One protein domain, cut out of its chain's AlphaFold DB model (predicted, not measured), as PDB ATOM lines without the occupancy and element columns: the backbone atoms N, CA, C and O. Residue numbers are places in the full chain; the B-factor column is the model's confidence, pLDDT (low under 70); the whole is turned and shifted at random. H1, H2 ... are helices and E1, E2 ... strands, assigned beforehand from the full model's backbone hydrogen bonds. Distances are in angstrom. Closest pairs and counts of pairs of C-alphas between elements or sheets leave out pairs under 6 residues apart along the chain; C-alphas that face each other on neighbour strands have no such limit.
ATOM      1  N   ASP A   4       7.146  36.757 -31.246       50.25
ATOM      2  CA  ASP A   4       8.094  36.829 -30.122       50.25
ATOM      3  C   ASP A   4       7.542  36.253 -28.805       50.25
ATOM      4  O   ASP A   4       8.307  35.922 -27.901       50.25
ATOM      5  N   ILE A   5       6.218  36.110 -28.662       48.69
ATOM      6  CA  ILE A   5       5.611  35.624 -27.407       48.69
ATOM      7  C   ILE A   5       5.652  34.093 -27.330       48.69
ATOM      8  O   ILE A   5       5.915  33.546 -26.256       48.69
ATOM      9  N   ASP A   6       5.460  33.403 -28.457       42.66
ATOM     10  CA  ASP A   6       5.421  31.938 -28.488       42.66
ATOM     11  C   ASP A   6       6.814  31.311 -28.295       42.66
ATOM     12  O   ASP A   6       6.929  30.296 -27.616       42.66
ATOM     13  N   ALA A   7       7.898  31.955 -28.750       49.22
ATOM     14  CA  ALA A   7       9.269  31.473 -28.524       49.22
ATOM     15  C   ALA A   7       9.704  31.554 -27.044       49.22
ATOM     16  O   ALA A   7      10.384  30.661 -26.523       49.22
ATOM     17  N   ILE A   8       9.268  32.605 -26.339       46.59
ATOM     18  CA  ILE A   8       9.472  32.746 -24.891       46.59
ATOM     19  C   ILE A   8       8.585  31.735 -24.149       46.59
ATOM     20  O   ILE A   8       9.026  31.134 -23.169       46.59
ATOM     21  N   ALA A   9       7.359  31.495 -24.627       46.62
ATOM     22  CA  ALA A   9       6.437  30.521 -24.046       46.62
ATOM     23  C   ALA A   9       6.900  29.062 -24.211       46.62
ATOM     24  O   ALA A   9       6.741  28.292 -23.265       46.62
ATOM     25  N   ASP A  10       7.510  28.687 -25.340       42.28
ATOM     26  CA  ASP A  10       8.068  27.340 -25.562       42.28
ATOM     27  C   ASP A  10       9.345  27.104 -24.742       42.28
ATOM     28  O   ASP A  10       9.495  26.057 -24.104       42.28
ATOM     29  N   SER A  11      10.212  28.117 -24.631       47.31
ATOM     30  CA  SER A  11      11.372  28.079 -23.722       47.31
ATOM     31  C   SER A  11      10.930  27.966 -22.252       47.31
ATOM     32  O   SER A  11      11.511  27.224 -21.462       47.31
ATOM     33  N   LEU A  12       9.820  28.618 -21.882       45.84
ATOM     34  CA  LEU A  12       9.163  28.465 -20.575       45.84
ATOM     35  C   LEU A  12       8.437  27.116 -20.415       45.84
ATOM     36  O   LEU A  12       8.277  26.635 -19.290       45.84
ATOM     37  N   GLY A  13       7.991  26.500 -21.511       43.09
ATOM     38  CA  GLY A  13       7.362  25.180 -21.550       43.09
ATOM     39  C   GLY A  13       8.326  24.072 -21.129       43.09
ATOM     40  O   GLY A  13       7.962  23.223 -20.308       43.09
ATOM     41  N   ALA A  14       9.580  24.148 -21.581       44.72
ATOM     42  CA  ALA A  14      10.661  23.260 -21.147       44.72
ATOM     43  C   ALA A  14      10.947  23.389 -19.636       44.72
ATOM     44  O   ALA A  14      11.087  22.385 -18.934       44.72
ATOM     45  N   VAL A  15      10.908  24.614 -19.097       49.44
ATOM     46  CA  VAL A  15      11.072  24.898 -17.654       49.44
ATOM     47  C   VAL A  15       9.856  24.446 -16.818       49.44
ATOM     48  O   VAL A  15       9.969  24.154 -15.620       49.44
ATOM     49  N   LYS A  16       8.662  24.354 -17.421       45.34
ATOM     50  CA  LYS A  16       7.436  23.900 -16.741       45.34
ATOM     51  C   LYS A  16       7.370  22.384 -16.537       45.34
ATOM     52  O   LYS A  16       6.750  21.972 -15.554       45.34
ATOM     53  N   ALA A  17       7.982  21.590 -17.419       43.88
ATOM     54  CA  ALA A  17       7.780  20.138 -17.501       43.88
ATOM     55  C   ALA A  17       8.971  19.269 -17.042       43.88
ATOM     56  O   ALA A  17       8.817  18.054 -16.927       43.88
ATOM     57  N   GLY A  18      10.140  19.858 -16.773       44.56
ATOM     58  CA  GLY A  18      11.330  19.110 -16.355       44.56
ATOM     59  C   GLY A  18      11.346  18.729 -14.865       44.56
ATOM     60  O   GLY A  18      10.772  19.455 -14.046       44.56
ATOM     61  N   PRO A  19      12.010  17.613 -14.486       46.25
ATOM     62  CA  PRO A  19      12.324  17.320 -13.088       46.25
ATOM     63  C   PRO A  19      13.091  18.496 -12.472       46.25
ATOM     64  O   PRO A  19      13.730  19.260 -13.192       46.25
ATOM     65  N   SER A  20      12.998  18.656 -11.151       55.31
ATOM     66  CA  SER A  20      13.685  19.692 -10.373       55.31
ATOM     67  C   SER A  20      15.103  19.913 -10.911       55.31
ATOM     68  O   SER A  20      15.931  19.014 -10.798       55.31
ATOM     69  N   ILE A  21      15.360  21.075 -11.526       62.12
ATOM     70  CA  ILE A  21      16.635  21.351 -12.209       62.12
ATOM     71  C   ILE A  21      17.804  21.219 -11.219       62.12
ATOM     72  O   ILE A  21      18.855  20.716 -11.592       62.12
ATOM     73  N   GLY A  22      17.582  21.544  -9.937       69.62
ATOM     74  CA  GLY A  22      18.515  21.297  -8.836       69.62
ATOM     75  C   GLY A  22      19.703  22.255  -8.855       69.62
ATOM     76  O   GLY A  22      19.914  22.964  -7.878       69.62
ATOM     77  N   ALA A  23      20.407  22.332  -9.984       78.31
ATOM     78  CA  ALA A  23      21.498  23.253 -10.265       78.31
ATOM     79  C   ALA A  23      21.480  23.720 -11.732       78.31
ATOM     80  O   ALA A  23      21.006  23.006 -12.619       78.31
ATOM     81  N   ALA A  24      21.984  24.925 -11.978       83.69
ATOM     82  CA  ALA A  24      22.197  25.483 -13.310       83.69
ATOM     83  C   ALA A  24      23.622  26.030 -13.417       83.69
ATOM     84  O   ALA A  24      24.188  26.481 -12.420       83.69
ATOM     85  N   GLU A  25      24.189  25.988 -14.617       85.06
ATOM     86  CA  GLU A  25      25.503  26.571 -14.879       85.06
ATOM     87  C   GLU A  25      25.366  28.079 -15.061       85.06
ATOM     88  O   GLU A  25      24.424  28.550 -15.698       85.06
ATOM     89  N   VAL A  26      26.289  28.852 -14.510       87.31
ATOM     90  CA  VAL A  26      26.362  30.292 -14.759       87.31
ATOM     91  C   VAL A  26      27.067  30.510 -16.095       87.31
ATOM     92  O   VAL A  26      28.269  30.310 -16.212       87.31
ATOM     93  N   ALA A  27      26.319  30.921 -17.111       87.06
ATOM     94  CA  ALA A  27      26.845  31.169 -18.448       87.06
ATOM     95  C   ALA A  27      27.509  32.548 -18.590       87.06
ATOM     96  O   ALA A  27      28.402  32.705 -19.414       87.06
ATOM     97  N   ASP A  28      27.036  33.547 -17.840       86.56
ATOM     98  CA  ASP A  28      27.512  34.933 -17.923       86.56
ATOM     99  C   ASP A  28      27.142  35.703 -16.648       86.56
ATOM    100  O   ASP A  28      26.082  35.449 -16.051       86.56
ATOM    101  N   VAL A  29      27.988  36.648 -16.233       86.25
ATOM    102  CA  VAL A  29      27.744  37.497 -15.059       86.25
ATOM    103  C   VAL A  29      27.906  38.973 -15.405       86.25
ATOM    104  O   VAL A  29      28.992  39.471 -15.679       86.25
ATOM    105  N   VAL A  30      26.818  39.733 -15.275       85.81
ATOM    106  CA  VAL A  30      26.817  41.180 -15.508       85.81
ATOM    107  C   VAL A  30      26.781  41.930 -14.185       85.81
ATOM    108  O   VAL A  30      25.807  41.906 -13.428       85.81
ATOM    109  N   ILE A  31      27.854  42.665 -13.924       84.19
ATOM    110  CA  ILE A  31      28.073  43.391 -12.679       84.19
ATOM    111  C   ILE A  31      27.660  44.863 -12.863       84.19
ATOM    112  O   ILE A  31      28.335  45.633 -13.540       84.19
ATOM    113  N   SER A  32      26.573  45.287 -12.215       82.38
ATOM    114  CA  SER A  32      26.089  46.683 -12.199       82.38
ATOM    115  C   SER A  32      26.349  47.350 -10.853       82.38
ATOM    116  O   SER A  32      26.552  46.661  -9.860       82.38
ATOM    117  N   GLN A  33      26.331  48.684 -10.771       76.31
ATOM    118  CA  GLN A  33      26.658  49.413  -9.533       76.31
ATOM    119  C   GLN A  33      25.881  48.901  -8.303       76.31
ATOM    120  O   GLN A  33      26.474  48.710  -7.240       76.31
ATOM    121  N   ASP A  34      24.593  48.600  -8.481       81.56
ATOM    122  CA  ASP A  34      23.675  48.248  -7.394       81.56
ATOM    123  C   ASP A  34      23.190  46.787  -7.444       81.56
ATOM    124  O   ASP A  34      22.505  46.331  -6.531       81.56
ATOM    125  N   SER A  35      23.553  46.018  -8.473       81.88
ATOM    126  CA  SER A  35      23.101  44.633  -8.657       81.88
ATOM    127  C   SER A  35      24.127  43.769  -9.387       81.88
ATOM    128  O   SER A  35      25.083  44.263  -9.986       81.88
ATOM    129  N   VAL A  36      23.958  42.457  -9.284       82.75
ATOM    130  CA  VAL A  36      24.703  41.455 -10.048       82.75
ATOM    131  C   VAL A  36      23.673  40.580 -10.745       82.75
ATOM    132  O   VAL A  36      22.832  39.969 -10.083       82.75
ATOM    133  N   ALA A  37      23.705  40.561 -12.070       85.44
ATOM    134  CA  ALA A  37      22.851  39.709 -12.878       85.44
ATOM    135  C   ALA A  37      23.626  38.459 -13.297       85.44
ATOM    136  O   ALA A  37      24.742  38.558 -13.793       85.44
ATOM    137  N   PHE A  38      23.019  37.295 -13.102       84.62
ATOM    138  CA  PHE A  38      23.540  36.001 -13.516       84.62
ATOM    139  C   PHE A  38      22.667  35.474 -14.650       84.62
ATOM    140  O   PHE A  38      21.440  35.382 -14.522       84.62
ATOM    141  N   THR A  39      23.297  35.111 -15.757       87.38
ATOM    142  CA  THR A  39      22.670  34.321 -16.812       87.38
ATOM    143  C   THR A  39      22.956  32.862 -16.513       87.38
ATOM    144  O   THR A  39      24.106  32.445 -16.458       87.38
ATOM    145  N   LEU A  40      21.903  32.089 -16.293       85.38
ATOM    146  CA  LEU A  40      21.974  30.686 -15.923       85.38
ATOM    147  C   LEU A  40      21.546  29.837 -17.114       85.38
ATOM    148  O   LEU A  40      20.437  30.007 -17.624       85.38
ATOM    149  N   GLU A  41      22.390  28.907 -17.541       82.38
ATOM    150  CA  GLU A  41      22.039  27.896 -18.527       82.38
ATOM    151  C   GLU A  41      21.571  26.623 -17.819       82.38
ATOM    152  O   GLU A  41      22.246  26.022 -16.981       82.38
ATOM    153  N   THR A  42      20.344  26.223 -18.133       77.88
ATOM    154  CA  THR A  42      19.774  24.977 -17.628       77.88
ATOM    155  C   THR A  42      20.290  23.797 -18.456       77.88
ATOM    156  O   THR A  42      20.512  23.950 -19.657       77.88
ATOM    157  N   PRO A  43      20.351  22.575 -17.894       70.00
ATOM    158  CA  PRO A  43      20.739  21.378 -18.650       70.00
ATOM    159  C   PRO A  43      19.859  21.083 -19.879       70.00
ATOM    160  O   PRO A  43      20.236  20.305 -20.750       70.00
ATOM    161  N   ALA A  44      18.665  21.682 -19.945       70.19
ATOM    162  CA  ALA A  44      17.758  21.600 -21.084       70.19
ATOM    163  C   ALA A  44      18.122  22.570 -22.231       70.19
ATOM    164  O   ALA A  44      17.381  22.651 -23.208       70.19
ATOM    165  N   GLY A  45      19.220  23.327 -22.109       67.06
ATOM    166  CA  GLY A  45      19.656  24.339 -23.076       67.06
ATOM    167  C   GLY A  45      18.828  25.626 -23.045       67.06
ATOM    168  O   GLY A  45      18.883  26.418 -23.980       67.06
ATOM    169  N   SER A  46      18.011  25.828 -22.005       73.19
ATOM    170  CA  SER A  46      17.280  27.085 -21.796       73.19
ATOM    171  C   SER A  46      18.104  28.027 -20.929       73.19
ATOM    172  O   SER A  46      18.592  27.603 -19.879       73.19
ATOM    173  N   THR A  47      18.202  29.292 -21.321       77.56
ATOM    174  CA  THR A  47      18.852  30.343 -20.534       77.56
ATOM    175  C   THR A  47      17.828  31.113 -19.704       77.56
ATOM    176  O   THR A  47      16.721  31.414 -20.154       77.56
ATOM    177  N   VAL A  48      18.180  31.420 -18.457       78.31
ATOM    178  CA  VAL A  48      17.351  32.202 -17.536       78.31
ATOM    179  C   VAL A  48      18.194  33.287 -16.893       78.31
ATOM    180  O   VAL A  48      19.291  33.033 -16.415       78.31
ATOM    181  N   HIS A  49      17.656  34.499 -16.847       80.56
ATOM    182  CA  HIS A  49      18.323  35.638 -16.229       80.56
ATOM    183  C   HIS A  49      17.783  35.851 -14.818       80.56
ATOM    184  O   HIS A  49      16.567  35.956 -14.619       80.56
ATOM    185  N   THR A  50      18.685  35.937 -13.845       79.75
ATOM    186  CA  THR A  50      18.355  36.253 -12.456       79.75
ATOM    187  C   THR A  50      19.191  37.433 -11.990       79.75
ATOM    188  O   THR A  50      20.365  37.545 -12.322       79.75
ATOM    189  N   GLU A  51      18.581  38.354 -11.254       81.56
ATOM    190  CA  GLU A  51      19.248  39.560 -10.773       81.56
ATOM    191  C   GLU A  51      19.239  39.569  -9.251       81.56
ATOM    192  O   GLU A  51      18.189  39.450  -8.617       81.56
ATOM    193  N   VAL A  52      20.420  39.734  -8.664       78.62
ATOM    194  CA  VAL A  52      20.611  39.844  -7.223       78.62
ATOM    195  C   VAL A  52      21.050  41.264  -6.904       78.62
ATOM    196  O   VAL A  52      22.150  41.696  -7.250       78.62
ATOM    197  N   VAL A  53      20.191  42.008  -6.211       77.19
ATOM    198  CA  VAL A  53      20.518  43.355  -5.733       77.19
ATOM    199  C   VAL A  53      21.652  43.264  -4.713       77.19
ATOM    200  O   VAL A  53      21.584  42.484  -3.754       77.19
ATOM    201  N   ARG A  54      22.702  44.070  -4.897       73.19
ATOM    202  CA  ARG A  54      23.797  44.158  -3.934       73.19
ATOM    203  C   ARG A  54      23.238  44.729  -2.637       73.19
ATOM    204  O   ARG A  54      22.615  45.793  -2.646       73.19
ATOM    205  N   PRO A  55      23.456  44.066  -1.497       67.69
ATOM    206  CA  PRO A  55      23.011  44.634  -0.242       67.69
ATOM    207  C   PRO A  55      23.803  45.923   0.042       67.69
ATOM    208  O   PRO A  55      25.007  45.979  -0.220       67.69
ATOM    209  N   PRO A  56      23.185  46.930   0.679       64.25
ATOM    210  CA  PRO A  56      23.910  48.113   1.140       64.25
ATOM    211  C   PRO A  56      24.966  47.767   2.205       64.25
ATOM    212  O   PRO A  56      25.902  48.530   2.427       64.25
ATOM    213  N   VAL A  57      24.829  46.610   2.870       67.31
ATOM    214  CA  VAL A  57      25.773  46.095   3.867       67.31
ATOM    215  C   VAL A  57      25.982  44.593   3.664       67.31
ATOM    216  O   VAL A  57      25.036  43.809   3.738       67.31
ATOM    217  N   TRP A  58      27.241  44.170   3.507       69.75
ATOM    218  CA  TRP A  58      27.676  42.764   3.435       69.75
ATOM    219  C   TRP A  58      27.660  42.076   4.810       69.75
ATOM    220  O   TRP A  58      28.670  41.562   5.309       69.75
ATOM    221  N   GLY A  59      26.496  42.111   5.454       64.19
ATOM    222  CA  GLY A  59      26.261  41.516   6.761       64.19
ATOM    223  C   GLY A  59      26.246  39.981   6.727       64.19
ATOM    224  O   GLY A  59      26.176  39.378   5.656       64.19
ATOM    225  N   PRO A  60      26.277  39.328   7.901       60.12
ATOM    226  CA  PRO A  60      26.325  37.867   8.024       60.12
ATOM    227  C   PRO A  60      25.115  37.142   7.409       60.12
ATOM    228  O   PRO A  60      25.241  35.993   7.004       60.12
ATOM    229  N   ASN A  61      23.969  37.815   7.270       64.50
ATOM    230  CA  ASN A  61      22.759  37.230   6.680       64.50
ATOM    231  C   ASN A  61      22.638  37.451   5.164       64.50
ATOM    232  O   ASN A  61      21.669  36.986   4.562       64.50
ATOM    233  N   CYS A  62      23.593  38.146   4.538       75.69
ATOM    234  CA  CYS A  62      23.556  38.409   3.107       75.69
ATOM    235  C   CYS A  62      23.627  37.097   2.312       75.69
ATOM    236  O   CYS A  62      24.574  36.322   2.448       75.69
ATOM    237  N   ALA A  63      22.622  36.878   1.465       73.06
ATOM    238  CA  ALA A  63      22.523  35.703   0.615       73.06
ATOM    239  C   ALA A  63      23.678  35.654  -0.408       73.06
ATOM    240  O   ALA A  63      24.400  34.667  -0.484       73.06
ATOM    241  N   LEU A  64      23.952  36.777  -1.082       76.81
ATOM    242  CA  LEU A  64      25.057  36.898  -2.036       76.81
ATOM    243  C   LEU A  64      26.429  36.648  -1.387       76.81
ATOM    244  O   LEU A  64      27.295  36.039  -1.998       76.81
ATOM    245  N   LYS A  65      26.619  37.051  -0.123       78.19
ATOM    246  CA  LYS A  65      27.851  36.786   0.635       78.19
ATOM    247  C   LYS A  65      28.038  35.303   0.934       78.19
ATOM    248  O   LYS A  65      29.157  34.815   0.861       78.19
ATOM    249  N   ARG A  66      26.956  34.613   1.308       79.00
ATOM    250  CA  ARG A  66      26.978  33.164   1.544       79.00
ATOM    251  C   ARG A  66      27.311  32.424   0.258       79.00
ATOM    252  O   ARG A  66      28.219  31.610   0.278       79.00
ATOM    253  N   LEU A  67      26.678  32.808  -0.850       80.19
ATOM    254  CA  LEU A  67      27.006  32.293  -2.175       80.19
ATOM    255  C   LEU A  67      28.493  32.495  -2.499       80.19
ATOM    256  O   LEU A  67      29.201  31.529  -2.741       80.19
ATOM    257  N   CYS A  68      28.998  33.722  -2.391       83.06
ATOM    258  CA  CYS A  68      30.420  34.028  -2.575       83.06
ATOM    259  C   CYS A  68      31.330  33.148  -1.702       83.06
ATOM    260  O   CYS A  68      32.274  32.547  -2.202       83.06
ATOM    261  N   ALA A  69      31.007  32.993  -0.416       82.62
ATOM    262  CA  ALA A  69      31.783  32.164   0.500       82.62
ATOM    263  C   ALA A  69      31.772  30.671   0.129       82.62
ATOM    264  O   ALA A  69      32.805  30.019   0.265       82.62
ATOM    265  N   THR A  70      30.642  30.133  -0.342       82.50
ATOM    266  CA  THR A  70      30.527  28.723  -0.750       82.50
ATOM    267  C   THR A  70      31.401  28.409  -1.962       82.50
ATOM    268  O   THR A  70      32.051  27.367  -1.980       82.50
ATOM    269  N   TYR A  71      31.468  29.322  -2.933       80.94
ATOM    270  CA  TYR A  71      32.266  29.149  -4.155       80.94
ATOM    271  C   TYR A  71      33.675  29.754  -4.047       80.94
ATOM    272  O   TYR A  71      34.429  29.751  -5.012       80.94
ATOM    273  N   GLY A  72      34.059  30.268  -2.873       80.62
ATOM    274  CA  GLY A  72      35.369  30.893  -2.665       80.62
ATOM    275  C   GLY A  72      35.588  32.175  -3.476       80.62
ATOM    276  O   GLY A  72      36.729  32.582  -3.674       80.62
ATOM    277  N   VAL A  73      34.508  32.808  -3.929       83.19
ATOM    278  CA  VAL A  73      34.529  34.054  -4.696       83.19
ATOM    279  C   VAL A  73      34.578  35.237  -3.731       83.19
ATOM    280  O   VAL A  73      33.775  35.326  -2.802       83.19
ATOM    281  N   GLU A  74      35.501  36.176  -3.934       77.50
ATOM    282  CA  GLU A  74      35.563  37.409  -3.144       77.50
ATOM    283  C   GLU A  74      34.875  38.565  -3.886       77.50
ATOM    284  O   GLU A  74      35.272  38.906  -4.997       77.50
ATOM    285  N   PRO A  75      33.875  39.247  -3.292       74.00
ATOM    286  CA  PRO A  75      33.341  40.475  -3.874       74.00
ATOM    287  C   PRO A  75      34.454  41.529  -4.049       74.00
ATOM    288  O   PRO A  75      35.205  41.761  -3.099       74.00
ATOM    289  N   PRO A  76      34.537  42.243  -5.190       74.38
ATOM    290  CA  PRO A  76      33.534  42.348  -6.252       74.38
ATOM    291  C   PRO A  76      33.727  41.393  -7.448       74.38
ATOM    292  O   PRO A  76      33.109  41.632  -8.481       74.38
ATOM    293  N   ASP A  77      34.563  40.362  -7.339       80.38
ATOM    294  CA  ASP A  77      34.968  39.483  -8.446       80.38
ATOM    295  C   ASP A  77      33.911  38.410  -8.779       80.38
ATOM    296  O   ASP A  77      34.153  37.211  -8.697       80.38
ATOM    297  N   PHE A  78      32.682  38.830  -9.099       81.31
ATOM    298  CA  PHE A  78      31.586  37.893  -9.389       81.31
ATOM    299  C   PHE A  78      31.732  37.181 -10.742       81.31
ATOM    300  O   PHE A  78      31.009  36.222 -10.981       81.31
ATOM    301  N   GLU A  79      32.654  37.613 -11.605       82.12
ATOM    302  CA  GLU A  79      32.958  36.942 -12.880       82.12
ATOM    303  C   GLU A  79      33.503  35.524 -12.639       82.12
ATOM    304  O   GLU A  79      33.293  34.630 -13.449       82.12
ATOM    305  N   ALA A  80      34.099  35.267 -11.467       84.12
ATOM    306  CA  ALA A  80      34.538  33.935 -11.058       84.12
ATOM    307  C   ALA A  80      33.397  32.907 -10.905       84.12
ATOM    308  O   ALA A  80      33.672  31.723 -10.733       84.12
ATOM    309  N   PHE A  81      32.129  33.335 -10.951       83.56
ATOM    310  CA  PHE A  81      30.996  32.415 -11.019       83.56
ATOM    311  C   PHE A  81      30.784  31.830 -12.415       83.56
ATOM    312  O   PHE A  81      30.091  30.825 -12.512       83.56
ATOM    313  N   GLU A  82      31.324  32.415 -13.486       85.38
ATOM    314  CA  GLU A  82      31.138  31.889 -14.842       85.38
ATOM    315  C   GLU A  82      31.685  30.459 -14.969       85.38
ATOM    316  O   GLU A  82      32.839  30.174 -14.650       85.38
ATOM    317  N   GLY A  83      30.833  29.544 -15.430       84.50
ATOM    318  CA  GLY A  83      31.098  28.108 -15.505       84.50
ATOM    319  C   GLY A  83      30.804  27.327 -14.219       84.50
ATOM    320  O   GLY A  83      30.871  26.097 -14.239       84.50
ATOM    321  N   GLU A  84      30.449  27.985 -13.109       85.25
ATOM    322  CA  GLU A  84      30.079  27.300 -11.865       85.25
ATOM    323  C   GLU A  84      28.630  26.801 -11.889       85.25
ATOM    324  O   GLU A  84      27.716  27.438 -12.419       85.25
ATOM    325  N   GLN A  85      28.406  25.649 -11.258       85.00
ATOM    326  CA  GLN A  85      27.081  25.050 -11.093       85.00
ATOM    327  C   GLN A  85      26.457  25.547  -9.788       85.00
ATOM    328  O   GLN A  85      26.818  25.074  -8.713       85.00
ATOM    329  N   VAL A  86      25.493  26.464  -9.873       82.69
ATOM    330  CA  VAL A  86      24.802  27.019  -8.699       82.69
ATOM    331  C   VAL A  86      23.456  26.334  -8.468       82.69
ATOM    332  O   VAL A  86      22.735  26.063  -9.433       82.69
ATOM    333  N   PRO A  87      23.059  26.057  -7.210       83.00
ATOM    334  CA  PRO A  87      21.744  25.509  -6.933       83.00
ATOM    335  C   PRO A  87      20.675  26.527  -7.317       83.00
ATOM    336  O   PRO A  87      20.789  27.715  -7.012       83.00
ATOM    337  N   VAL A  88      19.620  26.062  -7.978       80.06
ATOM    338  CA  VAL A  88      18.516  26.917  -8.421       80.06
ATOM    339  C   VAL A  88      17.182  26.349  -7.990       80.06
ATOM    340  O   VAL A  88      16.931  25.143  -8.068       80.06
ATOM    341  N   ARG A  89      16.277  27.242  -7.602       77.44
ATOM    342  CA  ARG A  89      14.881  26.920  -7.326       77.44
ATOM    343  C   ARG A  89      13.965  27.662  -8.278       77.44
ATOM    344  O   ARG A  89      14.229  28.789  -8.694       77.44
ATOM    345  N   ARG A  90      12.847  27.016  -8.601       75.38
ATOM    346  CA  ARG A  90      11.794  27.628  -9.406       75.38
ATOM    347  C   ARG A  90      10.872  28.426  -8.499       75.38
ATOM    348  O   ARG A  90      10.190  27.847  -7.653       75.38
ATOM    349  N   THR A  91      10.805  29.727  -8.721       66.38
ATOM    350  CA  THR A  91       9.835  30.616  -8.083       66.38
ATOM    351  C   THR A  91       8.818  31.107  -9.108       66.38
ATOM    352  O   THR A  91       9.020  31.050 -10.323       66.38
ATOM    353  N   LEU A  92       7.647  31.500  -8.614       64.44
ATOM    354  CA  LEU A  92       6.630  32.182  -9.404       64.44
ATOM    355  C   LEU A  92       6.580  33.611  -8.895       64.44
ATOM    356  O   LEU A  92       6.087  33.843  -7.794       64.44
ATOM    357  N   ASP A  93       7.084  34.539  -9.695       57.81
ATOM    358  CA  ASP A  93       7.013  35.966  -9.408       57.81
ATOM    359  C   ASP A  93       5.981  36.593 -10.345       57.81
ATOM    360  O   ASP A  93       6.038  36.402 -11.560       57.81
ATOM    361  N   GLU A  94       4.956  37.226  -9.778       65.94
ATOM    362  CA  GLU A  94       3.818  37.796 -10.522       65.94
ATOM    363  C   GLU A  94       3.183  36.837 -11.562       65.94
ATOM    364  O   GLU A  94       2.724  37.238 -12.633       65.94
ATOM    365  N   GLY A  95       3.166  35.532 -11.263       60.56
ATOM    366  CA  GLY A  95       2.623  34.494 -12.151       60.56
ATOM    367  C   GLY A  95       3.543  34.085 -13.309       60.56
ATOM    368  O   GLY A  95       3.151  33.248 -14.129       60.56
ATOM    369  N   ARG A  96       4.767  34.620 -13.371       59.16
ATOM    370  CA  ARG A  96       5.800  34.251 -14.343       59.16
ATOM    371  C   ARG A  96       6.815  33.301 -13.692       59.16
ATOM    372  O   ARG A  96       7.284  33.580 -12.590       59.16
ATOM    373  N   PRO A  97       7.158  32.170 -14.332       63.50
ATOM    374  CA  PRO A  97       8.222  31.304 -13.841       63.50
ATOM    375  C   PRO A  97       9.550  32.059 -13.854       63.50
ATOM    376  O   PRO A  97       9.948  32.583 -14.894       63.50
ATOM    377  N   ARG A  98      10.234  32.086 -12.715       68.94
ATOM    378  CA  ARG A  98      11.618  32.540 -12.584       68.94
ATOM    379  C   ARG A  98      12.468  31.430 -11.977       68.94
ATOM    380  O   ARG A  98      11.968  30.588 -11.227       68.94
ATOM    381  N   LEU A  99      13.746  31.415 -12.339       73.62
ATOM    382  CA  LEU A  99      14.758  30.675 -11.595       73.62
ATOM    383  C   LEU A  99      15.502  31.670 -10.712       73.62
ATOM    384  O   LEU A  99      15.946  32.725 -11.167       73.62
ATOM    385  N   GLU A 100      15.615  31.317  -9.444       74.88
ATOM    386  CA  GLU A 100      16.406  32.042  -8.461       74.88
ATOM    387  C   GLU A 100      17.462  31.104  -7.904       74.88
ATOM    388  O   GLU A 100      17.220  29.903  -7.760       74.88
ATOM    389  N   ILE A 101      18.624  31.659  -7.571       78.31
ATOM    390  CA  ILE A 101      19.677  30.910  -6.894       78.31
ATOM    391  C   ILE A 101      19.142  30.486  -5.522       78.31
ATOM    392  O   ILE A 101      18.710  31.326  -4.726       78.31
ATOM    393  N   ASP A 102      19.143  29.182  -5.253       78.50
ATOM    394  CA  ASP A 102      18.652  28.635  -3.993       78.50
ATOM    395  C   ASP A 102      19.740  28.705  -2.927       78.50
ATOM    396  O   ASP A 102      20.483  27.762  -2.668       78.50
TER     397      ASP A 102
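What this domain is: This is residues 4 to 102 of the 106 residues of an uncharacterized protein of Haloarculaceae archaeon HArcel1 (UniProt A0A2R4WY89). What does this domain look like? One antiparallel sheet of five strands is curled like part of a barrel and folded back on itself, E3 and E2 facing E4 and E5 with E1 as the hinge. Helix H1 lies toward one end of the long axis, its residues 4 to 9 sticking out free, while toward the other end the short H3 packs on E1 and H2 sits beside the strands, over none of them. What are its make-up and size? The printed part has 99 residues with three named helices and five named strands, along the chain H1 E1 E2 E3 H2 H3 E4 E5, of mixed class; the sheet's order is E3 E2 E1 E4 E5. It is compact, with a radius of gyration of the C-alphas of 14.0 A, and elongated, spanning 40 by 25 by 22 A.

Where its parts are: Where are the strands? E1 is residues 23 to 31, 21.3 A long, beginning at C-alpha 23 (21.498, 23.253, -10.265) and bending by 67 degrees at residue 27. E2 is residues 35 to 41, E3 residues 47 to 53, E4 residues 85 to 93, 22.9 A long, and E5 residues 96 to 101, ending at C-alpha 101 (19.677, 30.910, -6.894). Where are the helices? H1 is residues 4 to 17, 20.9 A long from C-alpha 4 (8.094, 36.829, -30.122); H2 is residues 63 to 70 and H3 residues 78 to 81.

How they stand to each other: How is the strongly twisted sheet joined? E1 E2 E3 form a meander, each strand the antiparallel neighbour of the one before, with N 37 and O 30 at 2.8 A and N 50 and O 38 at 2.9 A. Staggered pairing puts E4 beside residues 23 to 25 of E1, N 24 and O 86 being 2.9 A apart, and the hairpin E4 and E5 has N 91 and O 98 at 2.9 A. Do the edge strands meet? The closest C-alphas of E3 and E5, those of Thr 50 and Glu 100, are 6.1 A apart. How do the helices stand? H1 is on the sheet, only just over E5 with 3 C-alphas falling on it, the closest being Leu 12 and Pro 97, C-alphas 7.4 A apart. H3 is over E1 at a height over the sheet of 7.3 A, the closest C-alphas being those of Val 29 and Glu 79 at 5.7 A; H2, on the same face, is over none of the strands, its Leu 64 C-alpha 7.4 A from that of Val 52 in E3. Every O i to N i+4 pair is within hydrogen-bond range in H2 and 8 of 10 are in H1, while H3 is too short for such a pair.

The domain as a whole: How far does it reach? The two C-alphas farthest apart, those of Asp 6 and Pro 60, are 42.5 A apart. Are there cuts or long links? The printed part has no cut, and no link is long. Where is confidence low? The mean pLDDT of the printed part is 71.8, with residues 4 to 22, 45, 55 to 61 and 91 to 98 under 70.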